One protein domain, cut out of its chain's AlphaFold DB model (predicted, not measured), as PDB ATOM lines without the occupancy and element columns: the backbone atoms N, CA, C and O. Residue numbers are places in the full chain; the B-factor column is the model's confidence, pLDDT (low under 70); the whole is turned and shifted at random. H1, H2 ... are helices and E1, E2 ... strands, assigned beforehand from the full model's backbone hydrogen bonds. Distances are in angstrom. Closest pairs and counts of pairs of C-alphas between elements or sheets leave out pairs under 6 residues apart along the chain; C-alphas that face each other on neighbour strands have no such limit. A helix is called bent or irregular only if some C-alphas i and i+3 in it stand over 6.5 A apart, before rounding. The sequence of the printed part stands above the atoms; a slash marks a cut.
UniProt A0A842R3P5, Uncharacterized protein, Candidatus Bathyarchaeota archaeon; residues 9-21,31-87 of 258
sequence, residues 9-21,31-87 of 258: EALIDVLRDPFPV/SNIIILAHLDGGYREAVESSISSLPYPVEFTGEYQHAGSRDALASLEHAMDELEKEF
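What this domain is: This is residues 9 to 21 and 31 to 87 of the 258 residues of an uncharacterized protein of Candidatus Bathyarchaeota archaeon (UniProt A0A842R3P5). Two short parallel strands, E1 and E2, lie side by side in the middle of a loose arrangement, with helix H2 on one side of this small sheet and the long helix H3 on the other. The short helix H1 is set off at the far end, beyond H2. The printed part has 70 residues, with three named helices and two named strands in the order H1, E1, H2, E2, H3; its sheet has the order E1, E2, and its class is mostly helix. The whole is loose, with a radius of gyration of the C-alphas of 13.8 A, and the C-alphas span 39 by 30 by 20 A.

Where its parts are: H1 is residues 9 to 16, 10.3 A from first to last C-alpha, and begins with C-alpha 9 at (290.107, 272.232, 290.119). After the cut comes E1, residues 35 to 37, 6.0 A long, with C-alpha 35 at (311.498, 271.764, 294.857). H2, residues 41 to 53, is 20.0 A long and irregular: C-alphas 49 and 52 are 7.7 A apart. E2 is residues 58 to 60, 6.5 A long. H3, residues 70 to 86, is the longest helix at 25.0 A and ends with C-alpha 86 at (324.221, 264.202, 294.102).

How they stand to each other: E1 and E2 are parallel neighbours, with 28 degrees between their directions. C-alphas 36 and 59 face each other at 5.0 A. N 37 and O 59 are 2.8 A apart, and N 59 and O 35 are 2.9 A apart, both within hydrogen-bond range. E1, H2 and E2 form a strand-helix-strand unit, two parallel neighbour strands with a helix between them along the chain, and its crossover is right-handed. The closest C-alphas of H2 and E2 are those of Ile 51 and Val 58, 6.9 A apart; those of H2 and E1 are Arg 44 and Ala 37, 8.0 A apart. H3 and E1 are near each other, with 5 pairs of C-alphas within 10 A. H2 and H3 are apart. H1 is apart from E2 and H3, and only just apart from H2, with the closest C-alphas 8.4 A apart. In H1 and H3 every O i to N i+4 pair is within hydrogen-bond range; in H2, 7 of 9 are.

The domain as a whole: The C-alphas farthest apart, those of Glu 9 and Arg 70, are 39.0 A apart. Residues 22 to 30 are cut out, and C-alphas 21 and 31 are 15.8 A apart across the cut, which falls in the link from H1 to E1. The links E1 to H2 and H2 to E2 are tight, and E2 to H3 is short. The mean pLDDT of the printed part is 80.4; residues 9 to 21 and 31 to 32 are under 70, and H1 has a mean of 39.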
ATOM      1  N   GLU A   9     289.636 273.236 291.079       37.72
ATOM      2  CA  GLU A   9     290.107 272.232 290.119       37.72
ATOM      3  C   GLU A   9     290.885 272.848 288.944       37.72
ATOM      4  O   GLU A   9     291.963 272.362 288.628       37.72
ATOM      5  N   ALA A  10     290.418 273.960 288.361       40.59
ATOM      6  CA  ALA A  10     291.125 274.640 287.268       40.59
ATOM      7  C   ALA A  10     292.485 275.204 287.714       40.59
ATOM      8  O   ALA A  10     293.444 275.226 286.949       40.59
ATOM      9  N   LEU A  11     292.579 275.636 288.974       35.88
ATOM     10  CA  LEU A  11     293.826 276.119 289.566       35.88
ATOM     11  C   LEU A  11     294.804 274.963 289.848       35.88
ATOM     12  O   LEU A  11     296.005 275.136 289.693       35.88
ATOM     13  N   ILE A  12     294.296 273.775 290.199       39.41
ATOM     14  CA  ILE A  12     295.101 272.551 290.351       39.41
ATOM     15  C   ILE A  12     295.614 272.054 288.994       39.41
ATOM     16  O   ILE A  12     296.763 271.634 288.922       39.41
ATOM     17  N   ASP A  13     294.821 272.132 287.925       38.62
ATOM     18  CA  ASP A  13     295.268 271.715 286.588       38.62
ATOM     19  C   ASP A  13     296.342 272.658 286.017       38.62
ATOM     20  O   ASP A  13     297.343 272.187 285.484       38.62
ATOM     21  N   VAL A  14     296.215 273.975 286.232       38.25
ATOM     22  CA  VAL A  14     297.272 274.954 285.897       38.25
ATOM     23  C   VAL A  14     298.547 274.728 286.723       38.25
ATOM     24  O   VAL A  14     299.644 274.984 286.240       38.25
ATOM     25  N   LEU A  15     298.430 274.247 287.964       39.72
ATOM     26  CA  LEU A  15     299.584 273.930 288.819       39.72
ATOM     27  C   LEU A  15     300.182 272.539 288.558       39.72
ATOM     28  O   LEU A  15     301.334 272.308 288.924       39.72
ATOM     29  N   ARG A  16     299.426 271.619 287.950       39.12
ATOM     30  CA  ARG A  16     299.927 270.306 287.519       39.12
ATOM     31  C   ARG A  16     300.806 270.407 286.286       39.12
ATOM     32  O   ARG A  16     301.765 269.652 286.193       39.12
ATOM     33  N   ASP A  17     300.498 271.343 285.395       40.47
ATOM     34  CA  ASP A  17     301.298 271.607 284.206       40.47
ATOM     35  C   ASP A  17     301.501 273.122 284.006       40.47
ATOM     36  O   ASP A  17     300.894 273.740 283.127       40.47
ATOM     37  N   PRO A  18     302.323 273.775 284.854       36.22
ATOM     38  CA  PRO A  18     302.531 275.223 284.802       36.22
ATOM     39  C   PRO A  18     303.298 275.684 283.552       36.22
ATOM     40  O   PRO A  18     303.493 276.886 283.362       36.22
ATOM     41  N   PHE A  19     303.717 274.752 282.689       37.34
ATOM     42  CA  PHE A  19     304.440 275.013 281.453       37.34
ATOM     43  C   PHE A  19     303.961 274.057 280.347       37.34
ATOM     44  O   PHE A  19     304.427 272.928 280.311       37.34
ATOM     45  N   PRO A  20     303.188 274.500 279.334       32.22
ATOM     46  CA  PRO A  20     302.903 273.684 278.145       32.22
ATOM     47  C   PRO A  20     304.133 273.536 277.223       32.22
ATOM     48  O   PRO A  20     304.014 273.220 276.036       32.22
ATOM     49  N   VAL A  21     305.338 273.774 277.752       37.53
ATOM     50  CA  VAL A  21     306.557 273.240 277.161       37.53
ATOM     51  C   VAL A  21     306.457 271.753 277.419       37.53
ATOM     52  O   VAL A  21     306.595 271.327 278.559       37.53
ATOM     53  N   SER A  31     312.519 261.457 286.732       52.97
ATOM     54  CA  SER A  31     313.205 262.719 286.880       52.97
ATOM     55  C   SER A  31     313.083 263.038 288.362       52.97
ATOM     56  O   SER A  31     312.002 263.335 288.860       52.97
ATOM     57  N   ASN A  32     314.191 262.860 289.083       69.69
ATOM     58  CA  ASN A  32     314.312 263.168 290.504       69.69
ATOM     59  C   ASN A  32     314.262 264.696 290.685       69.69
ATOM     60  O   ASN A  32     315.283 265.350 290.888       69.69
ATOM     61  N   ILE A  33     313.084 265.277 290.454       79.31
ATOM     62  CA  ILE A  33     312.815 266.707 290.556       79.31
ATOM     63  C   ILE A  33     312.474 266.994 292.013       79.31
ATOM     64  O   ILE A  33     311.525 266.432 292.558       79.31
ATOM     65  N   ILE A  34     313.240 267.893 292.622       87.12
ATOM     66  CA  ILE A  34     313.035 268.374 293.989       87.12
ATOM     67  C   ILE A  34     312.760 269.874 293.922       87.12
ATOM     68  O   ILE A  34     313.425 270.610 293.189       87.12
ATOM     69  N   ILE A  35     311.772 270.339 294.685       90.12
ATOM     70  CA  ILE A  35     311.498 271.764 294.857       90.12
ATOM     71  C   ILE A  35     312.306 272.256 296.055       90.12
ATOM     72  O   ILE A  35     311.964 271.963 297.200       90.12
ATOM     73  N   LEU A  36     313.343 273.052 295.799       92.62
ATOM     74  CA  LEU A  36     314.087 273.728 296.858       92.62
ATOM     75  C   LEU A  36     313.399 275.057 297.220       92.62
ATOM     76  O   LEU A  36     313.502 276.054 296.502       92.62
ATOM     77  N   ALA A  37     312.668 275.075 298.334       94.50
ATOM     78  CA  ALA A  37     311.904 276.226 298.798       94.50
ATOM     79  C   ALA A  37     312.764 277.162 299.665       94.50
ATOM     80  O   ALA A  37     313.045 276.898 300.841       94.50
ATOM     81  N   HIS A  38     313.151 278.300 299.086       96.00
ATOM     82  CA  HIS A  38     313.866 279.375 299.773       96.00
ATOM     83  C   HIS A  38     312.956 280.588 300.008       96.00
ATOM     84  O   HIS A  38     313.014 281.590 299.299       96.00
ATOM     85  N   LEU A  39     312.050 280.467 300.983       95.06
ATOM     86  CA  LEU A  39     310.966 281.421 301.238       95.06
ATOM     87  C   LEU A  39     310.784 281.670 302.741       95.06
ATOM     88  O   LEU A  39     311.113 280.816 303.562       95.06
ATOM     89  N   ASP A  40     310.224 282.823 303.093       93.81
ATOM     90  CA  ASP A  40     309.864 283.230 304.452       93.81
ATOM     91  C   ASP A  40     308.409 283.738 304.528       93.81
ATOM     92  O   ASP A  40     307.708 283.875 303.518       93.81
ATOM     93  N   GLY A  41     307.935 283.985 305.753       92.31
ATOM     94  CA  GLY A  41     306.631 284.595 306.025       92.31
ATOM     95  C   GLY A  41     305.456 283.914 305.314       92.31
ATOM     96  O   GLY A  41     305.386 282.690 305.214       92.31
ATOM     97  N   GLY A  42     304.534 284.721 304.781       93.38
ATOM     98  CA  GLY A  42     303.323 284.216 304.127       93.38
ATOM     99  C   GLY A  42     303.581 283.362 302.876       93.38
ATOM    100  O   GLY A  42     302.748 282.528 302.532       93.38
ATOM    101  N   TYR A  43     304.730 283.516 302.204       92.75
ATOM    102  CA  TYR A  43     305.089 282.645 301.078       92.75
ATOM    103  C   TYR A  43     305.416 281.231 301.549       92.75
ATOM    104  O   TYR A  43     305.012 280.262 300.906       92.75
ATOM    105  N   ARG A  44     306.103 281.104 302.690       94.12
ATOM    106  CA  ARG A  44     306.363 279.805 303.311       94.12
ATOM    107  C   ARG A  44     305.063 279.127 303.734       94.12
ATOM    108  O   ARG A  44     304.844 277.982 303.350       94.12
ATOM    109  N   GLU A  45     304.193 279.844 304.444       94.06
ATOM    110  CA  GLU A  45     302.890 279.321 304.887       94.06
ATOM    111  C   GLU A  45     302.054 278.807 303.702       94.06
ATOM    112  O   GLU A  45     301.424 277.749 303.776       94.06
ATOM    113  N   ALA A  46     302.091 279.522 302.571       93.50
ATOM    114  CA  ALA A  46     301.413 279.103 301.350       93.50
ATOM    115  C   ALA A  46     301.960 277.769 300.813       93.50
ATOM    116  O   ALA A  46     301.172 276.874 300.484       93.50
ATOM    117  N   VAL A  47     303.286 277.594 300.770       93.81
ATOM    118  CA  VAL A  47     303.893 276.322 300.348       93.81
ATOM    119  C   VAL A  47     303.548 275.218 301.339       93.81
ATOM    120  O   VAL A  47     303.006 274.203 300.920       93.81
ATOM    121  N   GLU A  48     303.746 275.429 302.640       94.06
ATOM    122  CA  GLU A  48     303.432 274.447 303.690       94.06
ATOM    123  C   GLU A  48     301.983 273.947 303.612       94.06
ATOM    124  O   GLU A  48     301.732 272.743 303.689       94.06
ATOM    125  N   SER A  49     301.032 274.851 303.363       93.75
ATOM    126  CA  SER A  49     299.613 274.504 303.212       93.75
ATOM    127  C   SER A  49     299.290 273.681 301.957       93.75
ATOM    128  O   SER A  49     298.231 273.054 301.888       93.75
ATOM    129  N   SER A  50     300.184 273.677 300.963       92.19
ATOM    130  CA  SER A  50     299.985 273.042 299.658       92.19
ATOM    131  C   SER A  50     300.915 271.857 299.380       92.19
ATOM    132  O   SER A  50     300.673 271.163 298.394       92.19
ATOM    133  N   ILE A  51     301.882 271.545 300.262       92.25
ATOM    134  CA  ILE A  51     302.852 270.435 300.102       92.25
ATOM    135  C   ILE A  51     302.175 269.132 299.679       92.25
ATOM    136  O   ILE A  51     302.612 268.492 298.730       92.25
ATOM    137  N   SER A  52     301.074 268.750 300.335       88.00
ATOM    138  CA  SER A  52     300.389 267.481 300.051       88.00
ATOM    139  C   SER A  52     299.743 267.411 298.661       88.00
ATOM    140  O   SER A  52     299.257 266.352 298.273       88.00
ATOM    141  N   SER A  53     299.649 268.540 297.958       88.56
ATOM    142  CA  SER A  53     299.058 268.652 296.620       88.56
ATOM    143  C   SER A  53     300.110 268.846 295.526       88.56
ATOM    144  O   SER A  53     299.751 268.817 294.350       88.56
ATOM    145  N   LEU A  54     301.375 269.075 295.894       85.00
ATOM    146  CA  LEU A  54     302.449 269.291 294.934       85.00
ATOM    147  C   LEU A  54     302.912 267.949 294.345       85.00
ATOM    148  O   LEU A  54     302.993 266.956 295.067       85.00
ATOM    149  N   PRO A  55     303.220 267.905 293.036       85.06
ATOM    150  CA  PRO A  55     303.640 266.678 292.362       85.06
ATOM    151  C   PRO A  55     305.076 266.251 292.708       85.06
ATOM    152  O   PRO A  55     305.461 265.128 292.399       85.06
ATOM    153  N   TYR A  56     305.853 267.127 293.352       87.69
ATOM    154  CA  TYR A  56     307.266 266.919 293.663       87.69
ATOM    155  C   TYR A  56     307.542 267.133 295.155       87.69
ATOM    156  O   TYR A  56     306.866 267.955 295.786       87.69
ATOM    157  N   PRO A  57     308.539 266.433 295.727       89.69
ATOM    158  CA  PRO A  57     308.987 266.684 297.090       89.69
ATOM    159  C   PRO A  57     309.484 268.125 297.244       89.69
ATOM    160  O   PRO A  57     310.103 268.691 296.342       89.69
ATOM    161  N   VAL A  58     309.208 268.706 298.412       92.06
ATOM    162  CA  VAL A  58     309.630 270.060 298.776       92.06
ATOM    163  C   VAL A  58     310.632 269.981 299.915       92.06
ATOM    164  O   VAL A  58     310.325 269.430 300.974       92.06
ATOM    165  N   GLU A  59     311.790 270.598 299.720       92.50
ATOM    166  CA  GLU A  59     312.808 270.779 300.748       92.50
ATOM    167  C   GLU A  59     312.959 272.263 301.058       92.50
ATOM    168  O   GLU A  59     313.240 273.079 300.181       92.50
ATOM    169  N   PHE A  60     312.759 272.638 302.319       94.25
ATOM    170  CA  PHE A  60     313.009 274.008 302.748       94.25
ATOM    171  C   PHE A  60     314.484 274.182 303.078       94.25
ATOM    172  O   PHE A  60     315.043 273.421 303.863       94.25
ATOM    173  N   THR A  61     315.084 275.245 302.549       94.88
ATOM    174  CA  THR A  61     316.491 275.581 302.834       94.88
ATOM    175  C   THR A  61     316.746 275.916 304.308       94.88
ATOM    176  O   THR A  61     317.867 275.782 304.782       94.88
ATOM    177  N   GLY A  62     315.721 276.339 305.052       91.25
ATOM    178  CA  GLY A  62     315.817 276.611 306.483       91.25
ATOM    179  C   GLY A  62     314.618 277.388 307.018       91.25
ATOM    180  O   GLY A  62     313.634 277.597 306.309       91.25
ATOM    181  N   GLU A  63     314.708 277.819 308.274       89.62
ATOM    182  CA  GLU A  63     313.781 278.765 308.902       89.62
ATOM    183  C   GLU A  63     314.523 280.061 309.217       89.62
ATOM    184  O   GLU A  63     315.557 280.063 309.885       89.62
ATOM    185  N   TYR A  64     313.997 281.180 308.732       88.81
ATOM    186  CA  TYR A  64     314.621 282.486 308.889       88.81
ATOM    187  C   TYR A  64     313.564 283.590 308.861       88.81
ATOM    188  O   TYR A  64     312.484 283.429 308.298       88.81
ATOM    189  N   GLN A  65     313.887 284.734 309.472       84.44
ATOM    190  CA  GLN A  65     313.007 285.909 309.454       84.44
ATOM    191  C   GLN A  65     312.933 286.560 308.071       84.44
ATOM    192  O   GLN A  65     311.879 287.069 307.701       84.44
ATOM    193  N   HIS A  66     314.062 286.567 307.350       90.50
ATOM    194  CA  HIS A  66     314.215 287.191 306.040       90.50
ATOM    195  C   HIS A  66     314.997 286.278 305.087       90.50
ATOM    196  O   HIS A  66     316.152 285.960 305.377       90.50
ATOM    197  N   ALA A  67     314.421 285.913 303.940       92.88
ATOM    198  CA  ALA A  67     315.071 285.079 302.919       92.88
ATOM    199  C   ALA A  67     316.346 285.733 302.352       92.88
ATOM    200  O   ALA A  67     317.316 285.064 302.029       92.88
ATOM    201  N   GLY A  68     316.408 287.067 302.321       92.12
ATOM    202  CA  GLY A  68     317.618 287.799 301.930       92.12
ATOM    203  C   GLY A  68     318.667 287.965 303.037       92.12
ATOM    204  O   GLY A  68     319.647 288.681 302.837       92.12
ATOM    205  N   SER A  69     318.451 287.398 304.230       94.69
ATOM    206  CA  SER A  69     319.413 287.506 305.333       94.69
ATOM    207  C   SER A  69     320.674 286.687 305.058       94.69
ATOM    208  O   SER A  69     320.653 285.708 304.318       94.69
ATOM    209  N   ARG A  70     321.792 287.077 305.681       94.69
ATOM    210  CA  ARG A  70     323.071 286.374 305.519       94.69
ATOM    211  C   ARG A  70     322.966 284.890 305.884       94.69
ATOM    212  O   ARG A  70     323.527 284.064 305.175       94.69
ATOM    213  N   ASP A  71     322.251 284.579 306.961       93.19
ATOM    214  CA  ASP A  71     322.089 283.205 307.438       93.19
ATOM    215  C   ASP A  71     321.221 282.390 306.470       93.19
ATOM    216  O   ASP A  71     321.578 281.268 306.130       93.19
ATOM    217  N   ALA A  72     320.143 282.984 305.940       94.62
ATOM    218  CA  ALA A  72     319.292 282.350 304.936       94.62
ATOM    219  C   ALA A  72     320.061 282.036 303.643       94.62
ATOM    220  O   ALA A  72     319.981 280.921 303.131       94.62
ATOM    221  N   LEU A  73     320.848 282.991 303.139       95.50
ATOM    222  CA  LEU A  73     321.662 282.790 301.940       95.50
ATOM    223  C   LEU A  73     322.745 281.723 302.149       95.50
ATOM    224  O   LEU A  73     322.972 280.926 301.248       95.50
ATOM    225  N   ALA A  74     323.360 281.658 303.335       94.50
ATOM    226  CA  ALA A  74     324.314 280.598 303.670       94.50
ATOM    227  C   ALA A  74     323.643 279.212 303.718       94.50
ATOM    228  O   ALA A  74     324.224 278.225 303.272       94.50
ATOM    229  N   SER A  75     322.407 279.131 304.222       95.00
ATOM    230  CA  SER A  75     321.616 277.897 304.180       95.00
ATOM    231  C   SER A  75     321.234 277.491 302.753       95.00
ATOM    232  O   SER A  75     321.284 276.306 302.433       95.00
ATOM    233  N   LEU A  76     320.886 278.450 301.888       95.38
ATOM    234  CA  LEU A  76     320.630 278.192 300.469       95.38
ATOM    235  C   LEU A  76     321.882 277.668 299.760       95.38
ATOM    236  O   LEU A  76     321.794 276.663 299.067       95.38
ATOM    237  N   GLU A  77     323.029 278.320 299.959       94.31
ATOM    238  CA  GLU A  77     324.317 277.912 299.382       94.31
ATOM    239  C   GLU A  77     324.668 276.477 299.793       94.31
ATOM    240  O   GLU A  77     324.905 275.632 298.936       94.31
ATOM    241  N   HIS A  78     324.560 276.154 301.087       93.69
ATOM    242  CA  HIS A  78     324.774 274.791 301.574       93.69
ATOM    243  C   HIS A  78     323.805 273.776 300.946       93.69
ATOM    244  O   HIS A  78     324.212 272.679 300.576       93.69
ATOM    245  N   ALA A  79     322.514 274.105 300.840       92.62
ATOM    246  CA  ALA A  79     321.535 273.204 300.231       92.62
ATOM    247  C   ALA A  79     321.824 272.964 298.738       92.62
ATOM    248  O   ALA A  79     321.694 271.838 298.259       92.62
ATOM    249  N   MET A  80     322.254 274.000 298.013       90.56
ATOM    250  CA  MET A  80     322.680 273.875 296.619       90.56
ATOM    251  C   MET A  80     323.936 273.006 296.477       90.56
ATOM    252  O   MET A  80     323.959 272.145 295.600       90.56
ATOM    253  N   ASP A  81     324.928 273.167 297.358       90.31
ATOM    254  CA  ASP A  81     326.155 272.358 297.362       90.31
ATOM    255  C   ASP A  81     325.872 270.867 297.596       90.31
ATOM    256  O   ASP A  81     326.502 270.005 296.980       90.31
ATOM    257  N   GLU A  82     324.941 270.531 298.498       89.75
ATOM    258  CA  GLU A  82     324.540 269.136 298.726       89.75
ATOM    259  C   GLU A  82     323.855 268.540 297.490       89.75
ATOM    260  O   GLU A  82     324.214 267.444 297.059       89.75
ATOM    261  N   LEU A  83     322.946 269.288 296.857       86.38
ATOM    262  CA  LEU A  83     322.297 268.850 295.619       86.38
ATOM    263  C   LEU A  83     323.298 268.681 294.470       86.38
ATOM    264  O   LEU A  83     323.192 267.728 293.700       86.38
ATOM    265  N   GLU A  84     324.292 269.563 294.357       84.25
ATOM    266  CA  GLU A  84     325.332 269.466 293.330       84.25
ATOM    267  C   GLU A  84     326.182 268.196 293.491       84.25
ATOM    268  O   GLU A  84     326.546 267.572 292.492       84.25
ATOM    269  N   LYS A  85     326.447 267.751 294.727       86.62
ATOM    270  CA  LYS A  85     327.177 266.492 294.985       86.62
ATOM    271  C   LYS A  85     326.415 265.263 294.494       86.62
ATOM    272  O   LYS A  85     327.043 264.287 294.077       86.62
ATOM    273  N   GLU A  86     325.089 265.292 294.562       82.69
ATOM    274  CA  GLU A  86     324.221 264.202 294.102       82.69
ATOM    275  C   GLU A  86     323.905 264.295 292.599       82.69
ATOM    276  O   GLU A  86     323.631 263.285 291.940       82.69
ATOM    277  N   PHE A  87     323.979 265.499 292.027       79.00
ATOM    278  CA  PHE A  87     323.675 265.752 290.628       79.00
ATOM    279  C   PHE A  87     324.815 265.302 289.703       79.00
ATOM    280  O   PHE A  87     325.868 265.918 289.591       79.00
TER     281      PHE A  87